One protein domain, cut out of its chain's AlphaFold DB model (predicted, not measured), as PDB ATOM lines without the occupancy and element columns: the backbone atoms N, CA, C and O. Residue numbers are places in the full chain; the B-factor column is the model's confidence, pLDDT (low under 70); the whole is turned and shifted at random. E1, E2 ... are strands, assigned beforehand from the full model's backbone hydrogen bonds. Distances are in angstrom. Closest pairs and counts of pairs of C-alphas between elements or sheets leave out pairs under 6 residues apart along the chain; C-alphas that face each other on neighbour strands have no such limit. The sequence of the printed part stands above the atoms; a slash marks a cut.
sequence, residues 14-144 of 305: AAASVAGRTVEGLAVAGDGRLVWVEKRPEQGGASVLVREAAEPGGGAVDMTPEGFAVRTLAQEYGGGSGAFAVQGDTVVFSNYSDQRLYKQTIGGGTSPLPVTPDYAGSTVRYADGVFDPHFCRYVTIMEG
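Overview. This is residues 14 to 144 of the 305 residues of an uncharacterized protein of Digitaria exilis (UniProt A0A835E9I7). With little regular structure, three small antiparallel sheets stand like blades in a row, partly face to face: E1 E2 E3, E4 E5 E6 in the middle, then hairpin E7 E8, in chain order. The 131 printed residues, all strand by class with 49 in eight named strands, are compact, radius of gyration of the C-alphas 14.7 A, spans 44 by 37 by 22 A.

Arrangement. E1, residues 22 to 28, E2, 34 to 40, and E3, 46 to 51, form a meander, each the antiparallel neighbour of the one before; N 24 and O 37 are 2.9 A apart, N 38 and O 48 2.8 A. E4, 84 to 87, E5, 90 to 94, and E6, 101 to 105, form another; N 85 and O 92, and N 93 and O 102, are 2.9 A apart. The closest C-alphas of E1 and E4, Ala 27 and Val 86, are 6.3 A apart. E7, 125 to 132, pairs antiparallel with E8, 137 to 143; N 130 and O 139 are 2.8 A apart. The closest C-alphas of E4 and E7, Ala 85 and Gly 129, are 6.2 A apart.

Along the chain. E1, 18.7 A, begins at (210.055, 210.514, 210.273). E7, 19.8 A, bends by 67 degrees at residue 128. E8 ends at (192.103, 214.211, 192.655).

Size, cuts and confidence. The printed part has no cut. The links E3 to E4 and E6 to E7 are long. Residues 14 to 20 and 75 to 81 are among those with pLDDT under 70.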
ATOM      1  N   ALA A  14     213.712 227.694 219.126       55.09
ATOM      2  CA  ALA A  14     214.837 227.045 218.454       55.09
ATOM      3  C   ALA A  14     214.909 225.528 218.710       55.09
ATOM      4  O   ALA A  14     215.339 224.778 217.843       55.09
ATOM      5  N   ALA A  15     214.496 225.051 219.888       59.69
ATOM      6  CA  ALA A  15     214.427 223.615 220.171       59.69
ATOM      7  C   ALA A  15     213.247 222.954 219.441       59.69
ATOM      8  O   ALA A  15     213.352 221.816 218.993       59.69
ATOM      9  N   ALA A  16     212.141 223.685 219.292       57.78
ATOM     10  CA  ALA A  16     210.973 223.257 218.536       57.78
ATOM     11  C   ALA A  16     211.255 223.129 217.022       57.78
ATOM     12  O   ALA A  16     210.654 222.297 216.350       57.78
ATOM     13  N   SER A  17     212.195 223.897 216.471       53.19
ATOM     14  CA  SER A  17     212.483 223.892 215.031       53.19
ATOM     15  C   SER A  17     213.437 222.784 214.557       53.19
ATOM     16  O   SER A  17     213.633 222.629 213.351       53.19
ATOM     17  N   VAL A  18     214.011 221.970 215.456       56.12
ATOM     18  CA  VAL A  18     214.886 220.844 215.079       56.12
ATOM     19  C   VAL A  18     214.032 219.625 214.708       56.12
ATOM     20  O   VAL A  18     213.684 218.803 215.552       56.12
ATOM     21  N   ALA A  19     213.675 219.501 213.430       55.34
ATOM     22  CA  ALA A  19     212.898 218.369 212.930       55.34
ATOM     23  C   ALA A  19     213.731 217.070 212.901       55.34
ATOM     24  O   ALA A  19     214.791 217.005 212.279       55.34
ATOM     25  N   GLY A  20     213.235 216.018 213.559       60.41
ATOM     26  CA  GLY A  20     213.762 214.658 213.419       60.41
ATOM     27  C   GLY A  20     213.296 213.987 212.122       60.41
ATOM     28  O   GLY A  20     212.285 214.380 211.533       60.41
ATOM     29  N   ARG A  21     214.011 212.944 211.676       73.62
ATOM     30  CA  ARG A  21     213.536 212.077 210.585       73.62
ATOM     31  C   ARG A  21     212.251 211.367 211.004       73.62
ATOM     32  O   ARG A  21     212.142 210.895 212.134       73.62
ATOM     33  N   THR A  22     211.305 211.265 210.080       77.75
ATOM     34  CA  THR A  22     210.055 210.514 210.273       77.75
ATOM     35  C   THR A  22     209.949 209.418 209.221       77.75
ATOM     36  O   THR A  22     210.468 209.564 208.114       77.75
ATOM     37  N   VAL A  23     209.327 208.303 209.601       83.31
ATOM     38  CA  VAL A  23     209.120 207.122 208.755       83.31
ATOM     39  C   VAL A  23     207.623 206.952 208.546       83.31
ATOM     40  O   VAL A  23     206.864 206.936 209.515       83.31
ATOM     41  N   GLU A  24     207.201 206.822 207.294       83.94
ATOM     42  CA  GLU A  24     205.801 206.719 206.892       83.94
ATOM     43  C   GLU A  24     205.654 205.734 205.735       83.94
ATOM     44  O   GLU A  24     206.549 205.619 204.905       83.94
ATOM     45  N   GLY A  25     204.502 205.059 205.654       80.19
ATOM     46  CA  GLY A  25     204.204 204.102 204.587       80.19
ATOM     47  C   GLY A  25     205.097 202.863 204.632       80.19
ATOM     48  O   GLY A  25     206.314 202.954 204.579       80.19
ATOM     49  N   LEU A  26     204.506 201.677 204.728       89.50
ATOM     50  CA  LEU A  26     205.259 200.425 204.780       89.50
ATOM     51  C   LEU A  26     204.723 199.462 203.730       89.50
ATOM     52  O   LEU A  26     203.516 199.232 203.654       89.50
ATOM     53  N   ALA A  27     205.624 198.871 202.956       91.88
ATOM     54  CA  ALA A  27     205.316 197.825 201.996       91.88
ATOM     55  C   ALA A  27     206.376 196.718 202.033       91.88
ATOM     56  O   ALA A  27     207.473 196.896 202.564       91.88
ATOM     57  N   VAL A  28     206.043 195.573 201.442       93.19
ATOM     58  CA  VAL A  28     206.939 194.418 201.320       93.19
ATOM     59  C   VAL A  28     207.259 194.208 199.843       93.19
ATOM     60  O   VAL A  28     206.353 194.057 199.022       93.19
ATOM     61  N   ALA A  29     208.544 194.216 199.497       92.50
ATOM     62  CA  ALA A  29     209.014 193.903 198.151       92.50
ATOM     63  C   ALA A  29     208.915 192.397 197.853       92.50
ATOM     64  O   ALA A  29     208.764 191.566 198.747       92.50
ATOM     65  N   GLY A  30     209.039 192.018 196.582       88.88
ATOM     66  CA  GLY A  30     208.913 190.629 196.123       88.88
ATOM     67  C   GLY A  30     209.938 189.656 196.709       88.88
ATOM     68  O   GLY A  30     209.696 188.454 196.713       88.88
ATOM     69  N   ASP A  31     211.055 190.163 197.228       90.00
ATOM     70  CA  ASP A  31     212.063 189.371 197.938       90.00
ATOM     71  C   ASP A  31     211.875 189.364 199.465       90.00
ATOM     72  O   ASP A  31     212.758 188.916 200.191       90.00
ATOM     73  N   GLY A  32     210.734 189.853 199.958       90.06
ATOM     74  CA  GLY A  32     210.359 189.835 201.372       90.06
ATOM     75  C   GLY A  32     210.910 190.990 202.207       90.06
ATOM     76  O   GLY A  32     210.578 191.074 203.386       90.06
ATOM     77  N   ARG A  33     211.712 191.890 201.624       91.56
ATOM     78  CA  ARG A  33     212.291 193.040 202.336       91.56
ATOM     79  C   ARG A  33     211.324 194.205 202.474       91.56
ATOM     80  O   ARG A  33     210.529 194.471 201.566       91.56
ATOM     81  N   LEU A  34     211.445 194.936 203.579       93.12
ATOM     82  CA  LEU A  34     210.638 196.126 203.830       93.12
ATOM     83  C   LEU A  34     211.063 197.306 202.950       93.12
ATOM     84  O   LEU A  34     212.247 197.517 202.677       93.12
ATOM     85  N   VAL A  35     210.073 198.090 202.534       93.50
ATOM     86  CA  VAL A  35     210.222 199.364 201.827       93.50
ATOM     87  C   VAL A  35     209.354 200.402 202.531       93.50
ATOM     88  O   VAL A  35     208.193 200.122 202.833       93.50
ATOM     89  N   TRP A  36     209.899 201.587 202.787       92.94
ATOM     90  CA  TRP A  36     209.192 202.687 203.446       92.94
ATOM     91  C   TRP A  36     209.583 204.048 202.885       92.94
ATOM     92  O   TRP A  36     210.532 204.152 202.111       92.94
ATOM     93  N   VAL A  37     208.865 205.098 203.275       91.56
ATOM     94  CA  VAL A  37     209.236 206.486 202.984       91.56
ATOM     95  C   VAL A  37     209.845 207.127 204.229       91.56
ATOM     96  O   VAL A  37     209.284 207.070 205.320       91.56
ATOM     97  N   GLU A  38     211.003 207.761 204.069       90.31
ATOM     98  CA  GLU A  38     211.609 208.625 205.079       90.31
ATOM     99  C   GLU A  38     211.465 210.082 204.684       90.31
ATOM    100  O   GLU A  38     211.876 210.481 203.593       90.31
ATOM    101  N   LYS A  39     210.966 210.906 205.599       84.06
ATOM    102  CA  LYS A  39     211.054 212.356 205.469       84.06
ATOM    103  C   LYS A  39     212.353 212.828 206.107       84.06
ATOM    104  O   LYS A  39     212.604 212.559 207.285       84.06
ATOM    105  N   ARG A  40     213.170 213.531 205.323       81.12
ATOM    106  CA  ARG A  40     214.521 213.969 205.694       81.12
ATOM    107  C   ARG A  40     214.600 215.489 205.755       81.12
ATOM    108  O   ARG A  40     214.787 216.132 204.717       81.12
ATOM    109  N   PRO A  41     214.436 216.088 206.945       68.06
ATOM    110  CA  PRO A  41     214.521 217.536 207.114       68.06
ATOM    111  C   PRO A  41     215.840 218.125 206.601       68.06
ATOM    112  O   PRO A  41     215.840 219.172 205.961       68.06
ATOM    113  N   GLU A  42     216.949 217.409 206.784       64.94
ATOM    114  CA  GLU A  42     218.288 217.804 206.347       64.94
ATOM    115  C   GLU A  42     218.475 217.811 204.819       64.94
ATOM    116  O   GLU A  42     219.446 218.375 204.325       64.94
ATOM    117  N   GLN A  43     217.543 217.215 204.067       65.75
ATOM    118  CA  GLN A  43     217.510 217.219 202.600       65.75
ATOM    119  C   GLN A  43     216.329 218.056 202.078       65.75
ATOM    120  O   GLN A  43     215.626 217.651 201.155       65.75
ATOM    121  N   GLY A  44     216.047 219.198 202.715       62.84
ATOM    122  CA  GLY A  44     214.955 220.092 202.307       62.84
ATOM    123  C   GLY A  44     213.556 219.503 202.529       62.84
ATOM    124  O   GLY A  44     212.612 219.859 201.828       62.84
ATOM    125  N   GLY A  45     213.416 218.561 203.470       66.88
ATOM    126  CA  GLY A  45     212.155 217.863 203.734       66.88
ATOM    127  C   GLY A  45     211.781 216.824 202.674       66.88
ATOM    128  O   GLY A  45     210.611 216.434 202.607       66.88
ATOM    129  N   ALA A  46     212.745 216.382 201.858       79.44
ATOM    130  CA  ALA A  46     212.539 215.360 200.840       79.44
ATOM    131  C   ALA A  46     211.974 214.070 201.448       79.44
ATOM    132  O   ALA A  46     212.389 213.620 202.519       79.44
ATOM    133  N   SER A  47     211.015 213.486 200.736       88.75
ATOM    134  CA  SER A  47     210.434 212.185 201.050       88.75
ATOM    135  C   SER A  47     211.096 211.143 200.156       88.75
ATOM    136  O   SER A  47     210.990 211.216 198.932       88.75
ATOM    137  N   VAL A  48     211.833 210.219 200.763       91.25
ATOM    138  CA  VAL A  48     212.708 209.266 200.075       91.25
ATOM    139  C   VAL A  48     212.191 207.857 200.325       91.25
ATOM    140  O   VAL A  48     212.057 207.452 201.473       91.25
ATOM    141  N   LEU A  49     211.919 207.096 199.266       92.25
ATOM    142  CA  LEU A  49     211.768 205.642 199.343       92.25
ATOM    143  C   LEU A  49     213.082 205.000 199.779       92.25
ATOM    144  O   LEU A  49     214.116 205.190 199.133       92.25
ATOM    145  N   VAL A  50     213.006 204.204 200.834       93.25
ATOM    146  CA  VAL A  50     214.111 203.495 201.467       93.25
ATOM    147  C   VAL A  50     213.761 202.015 201.562       93.25
ATOM    148  O   VAL A  50     212.609 201.642 201.775       93.25
ATOM    149  N   ARG A  51     214.768 201.162 201.391       93.19
ATOM    150  CA  ARG A  51     214.662 199.710 201.515       93.19
ATOM    151  C   ARG A  51     215.484 199.190 202.672       93.19
ATOM    152  O   ARG A  51     216.596 199.656 202.918       93.19
ATOM    153  N   GLU A  52     214.980 198.134 203.288       93.06
ATOM    154  CA  GLU A  52     215.724 197.330 204.243       93.06
ATOM    155  C   GLU A  52     217.046 196.821 203.648       93.06
ATOM    156  O   GLU A  52     217.148 196.482 202.458       93.06
ATOM    157  N   ALA A  53     218.069 196.770 204.502       90.31
ATOM    158  CA  ALA A  53     219.384 196.265 204.149       90.31
ATOM    159  C   ALA A  53     219.316 194.834 203.590       90.31
ATOM    160  O   ALA A  53     218.419 194.056 203.903       90.31
ATOM    161  N   ALA A  54     220.281 194.478 202.740       85.38
ATOM    162  CA  ALA A  54     220.382 193.113 202.217       85.38
ATOM    163  C   ALA A  54     220.788 192.097 203.298       85.38
ATOM    164  O   ALA A  54     220.363 190.951 203.245       85.38
ATOM    165  N   GLU A  55     221.583 192.540 204.273       86.12
ATOM    166  CA  GLU A  55     222.122 191.707 205.346       86.12
ATOM    167  C   GLU A  55     221.694 192.254 206.718       86.12
ATOM    168  O   GLU A  55     221.633 193.482 206.891       86.12
ATOM    169  N   PRO A  56     221.451 191.389 207.719       79.69
ATOM    170  CA  PRO A  56     221.150 191.818 209.082       79.69
ATOM    171  C   PRO A  56     222.238 192.741 209.650       79.69
ATOM    172  O   PRO A  56     223.419 192.398 209.658       79.69
ATOM    173  N   GLY A  57     221.841 193.917 210.146       77.94
ATOM    174  CA  GLY A  57     222.765 194.932 210.675       77.94
ATOM    175  C   GLY A  57     223.413 195.838 209.619       77.94
ATOM    176  O   GLY A  57     224.197 196.716 209.979       77.94
ATOM    177  N   GLY A  58     223.091 195.660 208.334       83.81
ATOM    178  CA  GLY A  58     223.453 196.601 207.276       83.81
ATOM    179  C   GLY A  58     222.626 197.893 207.318       83.81
ATOM    180  O   GLY A  58     221.569 197.960 207.944       83.81
ATOM    181  N   GLY A  59     223.108 198.931 206.632       87.69
ATOM    182  CA  GLY A  59     222.376 200.190 206.467       87.69
ATOM    183  C   GLY A  59     221.242 200.070 205.448       87.69
ATOM    184  O   GLY A  59     221.371 199.359 204.450       87.69
ATOM    185  N   ALA A  60     220.143 200.782 205.696       89.94
ATOM    186  CA  ALA A  60     219.055 200.912 204.737       89.94
ATOM    187  C   ALA A  60     219.533 201.613 203.450       89.94
ATOM    188  O   ALA A  60     220.484 202.399 203.478       89.94
ATOM    189  N   VAL A  61     218.895 201.305 202.320       91.12
ATOM    190  CA  VAL A  61     219.329 201.755 200.988       91.12
ATOM    191  C   VAL A  61     218.277 202.664 200.366       91.12
ATOM    192  O   VAL A  61     217.118 202.273 200.234       91.12
ATOM    193  N   ASP A  62     218.696 203.850 199.934       91.56
ATOM    194  CA  ASP A  62     217.835 204.797 199.226       91.56
ATOM    195  C   ASP A  62     217.500 204.296 197.823       91.56
ATOM    196  O   ASP A  62     218.361 203.828 197.076       91.56
ATOM    197  N   MET A  63     216.232 204.428 197.451       90.88
ATOM    198  CA  MET A  63     215.713 204.001 196.154       90.88
ATOM    199  C   MET A  63     215.200 205.153 195.297       90.88
ATOM    200  O   MET A  63     214.896 204.931 194.125       90.88
ATOM    201  N   THR A  64     215.043 206.350 195.866       90.94
ATOM    202  CA  THR A  64     214.537 207.513 195.123       90.94
ATOM    203  C   THR A  64     215.678 208.139 194.331       90.94
ATOM    204  O   THR A  64     216.672 208.534 194.944       90.94
ATOM    205  N   PRO A  65     215.580 208.229 192.997       88.62
ATOM    206  CA  PRO A  65     216.617 208.858 192.189       88.62
ATOM    207  C   PRO A  65     216.695 210.368 192.421       88.62
ATOM    208  O   PRO A  65     215.736 210.998 192.867       88.62
ATOM    209  N   GLU A  66     217.834 210.959 192.067       86.62
ATOM    210  CA  GLU A  66     218.023 212.408 192.138       86.62
ATOM    211  C   GLU A  66     216.957 213.149 191.308       86.62
ATOM    212  O   GLU A  66     216.600 212.732 190.204       86.62
ATOM    213  N   GLY A  67     216.425 214.244 191.858       87.00
ATOM    214  CA  GLY A  67     215.361 215.039 191.235       87.00
ATOM    215  C   GLY A  67     213.935 214.548 191.507       87.00
ATOM    216  O   GLY A  67     212.987 215.243 191.138       87.00
ATOM    217  N   PHE A  68     213.766 213.407 192.183       90.44
ATOM    218  CA  PHE A  68     212.464 212.882 192.595       90.44
ATOM    219  C   PHE A  68     212.251 213.006 194.103       90.44
ATOM    220  O   PHE A  68     213.188 212.922 194.896       90.44
ATOM    221  N   ALA A  69     210.992 213.165 194.501       90.75
ATOM    222  CA  ALA A  69     210.576 213.058 195.895       90.75
ATOM    223  C   ALA A  69     209.229 212.339 195.968       90.75
ATOM    224  O   ALA A  69     208.287 212.689 195.259       90.75
ATOM    225  N   VAL A  70     209.144 211.323 196.820       92.12
ATOM    226  CA  VAL A  70     208.003 210.409 196.918       92.12
ATOM    227  C   VAL A  70     206.972 211.003 197.862       92.12
ATOM    228  O   VAL A  70     206.979 210.749 199.065       92.12
ATOM    229  N   ARG A  71     206.118 211.867 197.318       88.44
ATOM    230  CA  ARG A  71     205.101 212.587 198.080       88.44
ATOM    231  C   ARG A  71     203.986 213.056 197.162       88.44
ATOM    232  O   ARG A  71     204.228 213.656 196.118       88.44
ATOM    233  N   THR A  72     202.756 212.856 197.609       85.94
ATOM    234  CA  THR A  72     201.558 213.356 196.937       85.94
ATOM    235  C   THR A  72     200.966 214.538 197.693       85.94
ATOM    236  O   THR A  72     201.036 214.593 198.918       85.94
ATOM    237  N   LEU A  73     200.396 215.487 196.960       79.88
ATOM    238  CA  LEU A  73     199.565 216.569 197.484       79.88
ATOM    239  C   LEU A  73     198.071 216.202 197.459       79.88
ATOM    240  O   LEU A  73     197.245 217.047 197.786       79.88
ATOM    241  N   ALA A  74     197.706 214.987 197.028       73.94
ATOM    242  CA  ALA A  74     196.330 214.507 197.126       73.94
ATOM    243  C   ALA A  74     195.876 214.508 198.594       73.94
ATOM    244  O   ALA A  74     196.656 214.173 199.492       73.94
ATOM    245  N   GLN A  75     194.639 214.943 198.804       64.12
ATOM    246  CA  GLN A  75     193.994 215.237 200.081       64.12
ATOM    247  C   GLN A  75     194.780 216.200 200.949       64.12
ATOM    248  O   GLN A  75     194.488 216.320 202.123       64.12
ATOM    249  N   GLU A  76     195.787 216.881 200.394       55.44
ATOM    250  CA  GLU A  76     196.508 217.951 201.074       55.44
ATOM    251  C   GLU A  76     197.377 217.442 202.255       55.44
ATOM    252  O   GLU A  76     198.282 218.140 202.706       55.44
ATOM    253  N   TYR A  77     197.240 216.165 202.648       54.12
ATOM    254  CA  TYR A  77     197.938 215.452 203.729       54.12
ATOM    255  C   TYR A  77     199.413 215.128 203.476       54.12
ATOM    256  O   TYR A  77     200.100 214.662 204.386       54.12
ATOM    257  N   GLY A  78     199.948 215.336 202.270       59.47
ATOM    258  CA  GLY A  78     201.352 215.002 202.012       59.47
ATOM    259  C   GLY A  78     201.657 213.507 202.190       59.47
ATOM    260  O   GLY A  78     202.750 213.189 202.648       59.47
ATOM    261  N   GLY A  79     200.689 212.628 201.908       54.41
ATOM    262  CA  GLY A  79     200.607 211.278 202.472       54.41
ATOM    263  C   GLY A  79     201.739 210.334 202.077       54.41
ATOM    264  O   GLY A  79     201.622 209.638 201.071       54.41
ATOM    265  N   GLY A  80     202.783 210.223 202.905       59.69
ATOM    266  CA  GLY A  80     203.875 209.267 202.698       59.69
ATOM    267  C   GLY A  80     203.386 207.821 202.552       59.69
ATOM    268  O   GLY A  80     203.910 207.074 201.731       59.69
ATOM    269  N   SER A  81     202.307 207.445 203.251       60.78
ATOM    270  CA  SER A  81     201.673 206.121 203.141       60.78
ATOM    271  C   SER A  81     200.806 205.913 201.900       60.78
ATOM    272  O   SER A  81     200.639 204.776 201.478       60.78
ATOM    273  N   GLY A  82     200.255 206.983 201.318       73.31
ATOM    274  CA  GLY A  82     199.440 206.928 200.097       73.31
ATOM    275  C   GLY A  82     200.216 207.285 198.827       73.31
ATOM    276  O   GLY A  82     199.667 207.205 197.731       73.31
ATOM    277  N   ALA A  83     201.475 207.709 198.960       86.56
ATOM    278  CA  ALA A  83     202.298 208.202 197.862       86.56
ATOM    279  C   ALA A  83     202.985 207.093 197.061       86.56
ATOM    280  O   ALA A  83     203.579 207.401 196.029       86.56
ATOM    281  N   PHE A  84     202.943 205.832 197.499       93.75
ATOM    282  CA  PHE A  84     203.540 204.727 196.756       93.75
ATOM    283  C   PHE A  84     202.843 203.392 197.005       93.75
ATOM    284  O   PHE A  84     202.154 203.201 198.003       93.75
ATOM    285  N   ALA A  85     203.095 202.448 196.106       93.38
ATOM    286  CA  ALA A  85     202.720 201.054 196.248       93.38
ATOM    287  C   ALA A  85     203.786 200.154 195.623       93.38
ATOM    288  O   ALA A  85     204.437 200.527 194.642       93.38
ATOM    289  N   VAL A  86     203.926 198.941 196.158       94.19
ATOM    290  CA  VAL A  86     204.896 197.942 195.692       94.19
ATOM    291  C   VAL A  86     204.176 196.664 195.278       94.19
ATOM    292  O   VAL A  86     203.285 196.186 195.978       94.19
ATOM    293  N   GLN A  87     204.592 196.082 194.155       93.38
ATOM    294  CA  GLN A  87     204.234 194.728 193.750       93.38
ATOM    295  C   GLN A  87     205.458 194.036 193.158       93.38
ATOM    296  O   GLN A  87     205.968 194.438 192.112       93.38
ATOM    297  N   GLY A  88     205.916 192.968 193.813       91.75
ATOM    298  CA  GLY A  88     207.123 192.268 193.384       91.75
ATOM    299  C   GLY A  88     208.335 193.202 193.415       91.75
ATOM    300  O   GLY A  88     208.663 193.777 194.451       91.75
ATOM    301  N   ASP A  89     208.989 193.366 192.273       91.12
ATOM    302  CA  ASP A  89     210.114 194.279 192.068       91.12
ATOM    303  C   ASP A  89     209.692 195.639 191.491       91.12
ATOM    304  O   ASP A  89     210.543 196.436 191.113       91.12
ATOM    305  N   THR A  90     208.398 195.920 191.376       92.62
ATOM    306  CA  THR A  90     207.889 197.163 190.801       92.62
ATOM    307  C   THR A  90     207.376 198.074 191.903       92.62
ATOM    308  O   THR A  90     206.600 197.648 192.758       92.62
ATOM    309  N   VAL A  91     207.751 199.350 191.842       94.19
ATOM    310  CA  VAL A  91     207.148 200.411 192.652       94.19
ATOM    311  C   VAL A  91     206.510 201.447 191.735       94.19
ATOM    312  O   VAL A  91     207.084 201.831 190.710       94.19
ATOM    313  N   VAL A  92     205.303 201.871 192.095       95.19
ATOM    314  CA  VAL A  92     204.644 203.046 191.522       95.19
ATOM    315  C   VAL A  92     204.529 204.085 192.623       95.19
ATOM    316  O   VAL A  92     204.132 203.747 193.735       95.19
ATOM    317  N   PHE A  93     204.898 205.327 192.332       94.44
ATOM    318  CA  PHE A  93     204.882 206.407 193.310       94.44
ATOM    319  C   PHE A  93     204.469 207.745 192.699       94.44
ATOM    320  O   PHE A  93     204.674 207.985 191.511       94.44
ATOM    321  N   SER A  94     203.911 208.620 193.527       93.25
ATOM    322  CA  SER A  94     203.592 210.005 193.186       93.25
ATOM    323  C   SER A  94     204.823 210.877 193.390       93.25
ATOM    324  O   SER A  94     205.369 210.953 194.494       93.25
ATOM    325  N   ASN A  95     205.266 211.533 192.323       92.81
ATOM    326  CA  ASN A  95     206.397 212.443 192.378       92.81
ATOM    327  C   ASN A  95     205.951 213.846 192.807       92.81
ATOM    328  O   ASN A  95     205.007 214.408 192.262       92.81
ATOM    329  N   TYR A  96     206.659 214.438 193.763       88.94
ATOM    330  CA  TYR A  96     206.260 215.704 194.365       88.94
ATOM    331  C   TYR A  96     206.270 216.875 193.376       88.94
ATOM    332  O   TYR A  96     205.354 217.697 193.393       88.94
ATOM    333  N   SER A  97     207.290 216.961 192.519       87.81
ATOM    334  CA  SER A  97     207.525 218.157 191.701       87.81
ATOM    335  C   SER A  97     206.470 218.375 190.617       87.81
ATOM    336  O   SER A  97     206.155 219.521 190.306       87.81
ATOM    337  N   ASP A  98     205.887 217.305 190.080       88.12
ATOM    338  CA  ASP A  98     204.895 217.369 189.001       88.12
ATOM    339  C   ASP A  98     203.583 216.631 189.304       88.12
ATOM    340  O   ASP A  98     202.655 216.691 188.501       88.12
ATOM    341  N   GLN A  99     203.482 215.972 190.463       88.88
ATOM    342  CA  GLN A  99     202.318 215.205 190.921       88.88
ATOM    343  C   GLN A  99     201.916 214.040 190.008       88.88
ATOM    344  O   GLN A  99     200.813 213.502 190.127       88.88
ATOM    345  N   ARG A 100     202.812 213.601 189.117       92.19
ATOM    346  CA  ARG A 100     202.574 212.456 188.234       92.19
ATOM    347  C   ARG A 100     202.913 211.153 188.942       92.19
ATOM    348  O   ARG A 100     203.740 211.113 189.856       92.19
ATOM    349  N   LEU A 101     202.306 210.068 188.472       94.00
ATOM    350  CA  LEU A 101     202.735 208.732 188.856       94.00
ATOM    351  C   LEU A 101     203.937 208.311 188.025       94.00
ATOM    352  O   LEU A 101     203.928 208.404 186.794       94.00
ATOM    353  N   TYR A 102     204.932 207.775 188.711       95.31
ATOM    354  CA  TYR A 102     206.133 207.200 188.142       95.31
ATOM    355  C   TYR A 102     206.246 205.736 188.523       95.31
ATOM    356  O   TYR A 102     205.927 205.343 189.642       95.31
ATOM    357  N   LYS A 103     206.721 204.928 187.583       94.25
ATOM    358  CA  LYS A 103     207.042 203.520 187.772       94.25
ATOM    359  C   LYS A 103     208.552 203.335 187.709       94.25
ATOM    360  O   LYS A 103     209.188 203.793 186.760       94.25
ATOM    361  N   GLN A 104     209.111 202.599 188.661       93.62
ATOM    362  CA  GLN A 104     210.501 202.142 188.612       93.62
ATOM    363  C   GLN A 104     210.629 200.703 189.128       93.62
ATOM    364  O   GLN A 104     209.717 200.165 189.762       93.62
ATOM    365  N   THR A 105     211.778 200.087 188.857       91.94
ATOM    366  CA  THR A 105     212.108 198.732 189.313       91.94
ATOM    367  C   THR A 105     213.031 198.798 190.528       91.94
ATOM    368  O   THR A 105     214.014 199.537 190.547       91.94
ATOM    369  N   ILE A 106     212.724 198.017 191.555       87.62
ATOM    370  CA  ILE A 106     213.478 197.910 192.797       87.62
ATOM    371  C   ILE A 106     214.826 197.233 192.512       87.62
ATOM    372  O   ILE A 106     214.877 196.091 192.066       87.62
ATOM    373  N   GLY A 107     215.930 197.926 192.809       76.19
ATOM    374  CA  GLY A 107     217.293 197.423 192.588       76.19
ATOM    375  C   GLY A 107     217.848 197.636 191.173       76.19
ATOM    376  O   GLY A 107     218.937 197.144 190.886       76.19
ATOM    377  N   GLY A 108     217.136 198.358 190.297       68.12
ATOM    378  CA  GLY A 108     217.589 198.713 188.946       68.12
ATOM    379  C   GLY A 108     218.058 200.170 188.821       68.12
ATOM    380  O   GLY A 108     217.599 201.038 189.553       68.12
ATOM    381  N   GLY A 109     218.962 200.437 187.870       63.16
ATOM    382  CA  GLY A 109     219.540 201.766 187.583       63.16
ATOM    383  C   GLY A 109     218.847 202.548 186.460       63.16
ATOM    384  O   GLY A 109     219.475 203.384 185.813       63.16
ATOM    385  N   THR A 110     217.589 202.234 186.156       65.56
ATOM    386  CA  THR A 110     216.800 202.947 185.145       65.56
ATOM    387  C   THR A 110     216.032 204.107 185.773       65.56
ATOM    388  O   THR A 110     215.479 203.984 186.864       65.56
ATOM    389  N   SER A 111     215.999 205.243 185.070       84.12
ATOM    390  CA  SER A 111     215.252 206.427 185.507       84.12
ATOM    391  C   SER A 111     213.748 206.117 185.618       84.12
ATOM    392  O   SER A 111     213.240 205.363 184.775       84.12
ATOM    393  N   PRO A 112     213.022 206.671 186.609       93.88
ATOM    394  CA  PRO A 112     211.595 206.434 186.770       93.88
ATOM    395  C   PRO A 112     210.824 206.846 185.514       93.88
ATOM    396  O   PRO A 112     211.036 207.922 184.951       93.88
ATOM    397  N   LEU A 113     209.899 205.995 185.074       94.31
ATOM    398  CA  LEU A 113     209.084 206.230 183.885       94.31
ATOM    399  C   LEU A 113     207.722 206.800 184.286       94.31
ATOM    400  O   LEU A 113     207.036 206.170 185.094       94.31
ATOM    401  N   PRO A 114     207.283 207.939 183.728       94.31
ATOM    402  CA  PRO A 114     205.962 208.461 184.035       94.31
ATOM    403  C   PRO A 114     204.880 207.556 183.433       94.31
ATOM    404  O   PRO A 114     204.952 207.188 182.259       94.31
ATOM    405  N   VAL A 115     203.858 207.224 184.220       93.19
ATOM    406  CA  VAL A 115     202.720 206.385 183.791       93.19
ATOM    407  C   VAL A 115     201.416 207.169 183.643       93.19
ATOM    408  O   VAL A 115     200.425 206.629 183.160       93.19
ATOM    409  N   THR A 116     201.421 208.453 184.005       90.62
ATOM    410  CA  THR A 116     200.299 209.379 183.803       90.62
ATOM    411  C   THR A 116     200.689 210.516 182.853       90.62
ATOM    412  O   THR A 116     201.871 210.878 182.778       90.62
ATOM    413  N   PRO A 117     199.726 211.119 182.127       86.62
ATOM    414  CA  PRO A 117     199.981 212.299 181.303       86.62
ATOM    415  C   PRO A 117     200.570 213.461 182.109       86.62
ATOM    416  O   PRO A 117     200.428 213.521 183.331       86.62
ATOM    417  N   ASP A 118     201.232 214.377 181.410       84.81
ATOM    418  CA  ASP A 118     201.617 215.668 181.972       84.81
ATOM    419  C   ASP A 118     200.451 216.647 181.798       84.81
ATOM    420  O   ASP A 118     200.064 216.977 180.675       84.81
ATOM    421  N   TYR A 119     199.871 217.076 182.915       70.44
ATOM    422  CA  TYR A 119     198.780 218.053 182.951       70.44
ATOM    423  C   TYR A 119     199.284 219.483 183.211       70.44
ATOM    424  O   TYR A 119     198.505 220.337 183.639       70.44
ATOM    425  N   ALA A 120     200.568 219.743 182.938       69.12
ATOM    426  CA  ALA A 120     201.254 221.013 183.143       69.12
ATOM    427  C   ALA A 120     201.210 221.477 184.609       69.12
ATOM    428  O   ALA A 120     200.668 222.535 184.934       69.12
ATOM    429  N   GLY A 121     201.794 220.665 185.495       63.69
ATOM    430  CA  GLY A 121     201.927 220.946 186.927       63.69
ATOM    431  C   GLY A 121     200.983 220.127 187.808       63.69
ATOM    432  O   GLY A 121     200.438 219.109 187.392       63.69
ATOM    433  N   SER A 122     200.766 220.591 189.038       66.88
ATOM    434  CA  SER A 122     200.072 219.861 190.113       66.88
ATOM    435  C   SER A 122     198.541 219.798 189.987       66.88
ATOM    436  O   SER A 122     197.849 219.563 190.975       66.88
ATOM    437  N   THR A 123     197.995 220.004 188.786       65.56
ATOM    438  CA  THR A 123     196.547 220.065 188.518       65.56
ATOM    439  C   THR A 123     195.834 218.744 188.811       65.56
ATOM    440  O   THR A 123     194.663 218.739 189.182       65.56
ATOM    441  N   VAL A 124     196.539 217.630 188.619       77.44
ATOM    442  CA  VAL A 124     196.033 216.275 188.832       77.44
ATOM    443  C   VAL A 124     196.996 215.556 189.755       77.44
ATOM    444  O   VAL A 124     198.207 215.617 189.552       77.44
ATOM    445  N   ARG A 125     196.452 214.890 190.768       84.50
ATOM    446  CA  ARG A 125     197.226 214.235 191.822       84.50
ATOM    447  C   ARG A 125     196.719 212.824 192.025       84.50
ATOM    448  O   ARG A 125     195.555 212.539 191.747       84.50
ATOM    449  N   TYR A 126     197.597 211.966 192.526       87.44
ATOM    450  CA  TYR A 126     197.302 210.552 192.712       87.44
ATOM    451  C   TYR A 126     197.727 210.090 194.099       87.44
ATOM    452  O   TYR A 126     198.789 210.487 194.593       87.44
ATOM    453  N   ALA A 127     196.908 209.252 194.720       89.12
ATOM    454  CA  ALA A 127     197.203 208.633 196.005       89.12
ATOM    455  C   ALA A 127     196.494 207.289 196.163       89.12
ATOM    456  O   ALA A 127     195.648 206.911 195.344       89.12
ATOM    457  N   ASP A 128     196.867 206.586 197.230       87.31
ATOM    458  CA  ASP A 128     196.226 205.362 197.717       87.31
ATOM    459  C   ASP A 128     196.046 204.327 196.600       87.31
ATOM    460  O   ASP A 128     194.953 203.863 196.273       87.31
ATOM    461  N   GLY A 129     197.150 204.077 195.896       89.06
ATOM    462  CA  GLY A 129     197.140 203.185 194.758       89.06
ATOM    463  C   GLY A 129     197.388 201.734 195.148       89.06
ATOM    464  O   GLY A 129     198.157 201.424 196.053       89.06
ATOM    465  N   VAL A 130     196.749 200.825 194.424       89.62
ATOM    466  CA  VAL A 130     196.836 199.384 194.626       89.62
ATOM    467  C   VAL A 130     197.031 198.679 193.290       89.62
ATOM    468  O   VAL A 130     196.446 199.036 192.263       89.62
ATOM    469  N   PHE A 131     197.869 197.648 193.301       90.81
ATOM    470  CA  PHE A 131     198.022 196.761 192.157       90.81
ATOM    471  C   PHE A 131     196.901 195.723 192.123       90.81
ATOM    472  O   PHE A 131     196.640 195.034 193.106       90.81
ATOM    473  N   ASP A 132     196.294 195.559 190.953       89.62
ATOM    474  CA  ASP A 132     195.321 194.516 190.646       89.62
ATOM    475  C   ASP A 132     195.951 193.544 189.629       89.62
ATOM    476  O   ASP A 132     195.846 193.751 188.413       89.62
ATOM    477  N   PRO A 133     196.664 192.498 190.102       85.06
ATOM    478  CA  PRO A 133     197.353 191.548 189.228       85.06
ATOM    479  C   PRO A 133     196.400 190.711 188.383       85.06
ATOM    480  O   PRO A 133     196.803 190.229 187.330       85.06
ATOM    481  N   HIS A 134     195.153 190.525 188.824       87.81
ATOM    482  CA  HIS A 134     194.187 189.714 188.089       87.81
ATOM    483  C   HIS A 134     193.853 190.345 186.732       87.81
ATOM    484  O   HIS A 134     193.728 189.639 185.734       87.81
ATOM    485  N   PHE A 135     193.772 191.677 186.689       86.62
ATOM    486  CA  PHE A 135     193.504 192.445 185.471       86.62
ATOM    487  C   PHE A 135     194.723 193.219 184.945       86.62
ATOM    488  O   PHE A 135     194.572 194.040 184.041       86.62
ATOM    489  N   CYS A 136     195.920 192.969 185.485       85.62
ATOM    490  CA  CYS A 136     197.167 193.639 185.102       85.62
ATOM    491  C   CYS A 136     197.062 195.176 185.094       85.62
ATOM    492  O   CYS A 136     197.505 195.831 184.146       85.62
ATOM    493  N   ARG A 137     196.470 195.766 186.137       88.06
ATOM    494  CA  ARG A 137     196.257 197.220 186.231       88.06
ATOM    495  C   ARG A 137     196.679 197.787 187.582       88.06
ATOM    496  O   ARG A 137     196.788 197.067 188.570       88.06
ATOM    497  N   TYR A 138     196.881 199.098 187.603       89.81
ATOM    498  CA  TYR A 138     197.072 199.886 188.815       89.81
ATOM    499  C   TYR A 138     195.844 200.771 189.009       89.81
ATOM    500  O   TYR A 138     195.439 201.469 188.078       89.81
ATOM    501  N   VAL A 139     195.230 200.703 190.184       89.25
ATOM    502  CA  VAL A 139     194.049 201.496 190.544       89.25
ATOM    503  C   VAL A 139     194.476 202.495 191.602       89.25
ATOM    504  O   VAL A 139     195.196 202.127 192.516       89.25
ATOM    505  N   THR A 140     194.074 203.752 191.476       89.19
ATOM    506  CA  THR A 140     194.490 204.838 192.373       89.19
ATOM    507  C   THR A 140     193.380 205.873 192.458       89.19
ATOM    508  O   THR A 140     192.584 206.011 191.523       89.19
ATOM    509  N   ILE A 141     193.336 206.605 193.564       84.06
ATOM    510  CA  ILE A 141     192.510 207.799 193.676       84.06
ATOM    511  C   ILE A 141     193.164 208.910 192.856       84.06
ATOM    512  O   ILE A 141     194.354 209.178 193.006       84.06
ATOM    513  N   MET A 142     192.383 209.539 191.977       81.00
ATOM    514  CA  MET A 142     192.772 210.730 191.225       81.00
ATOM    515  C   MET A 142     191.999 211.922 191.781       81.00
ATOM    516  O   MET A 142     190.771 211.881 191.847       81.00
ATOM    517  N   GLU A 143     192.707 212.995 192.114       72.06
ATOM    518  CA  GLU A 143     192.103 214.211 192.655       72.06
ATOM    519  C   GLU A 143     192.457 215.446 191.831       72.06
ATOM    520  O   GLU A 143     193.593 215.623 191.381       72.06
ATOM    521  N   GLY A 144     191.463 216.325 191.689       56.38
ATOM    522  CA  GLY A 144     191.621 217.721 191.292       56.38
ATOM    523  C   GLY A 144     190.906 218.588 192.329       56.38
ATOM    524  O   GLY A 144     189.750 218.323 192.643       56.38
TER     525      GLY A 144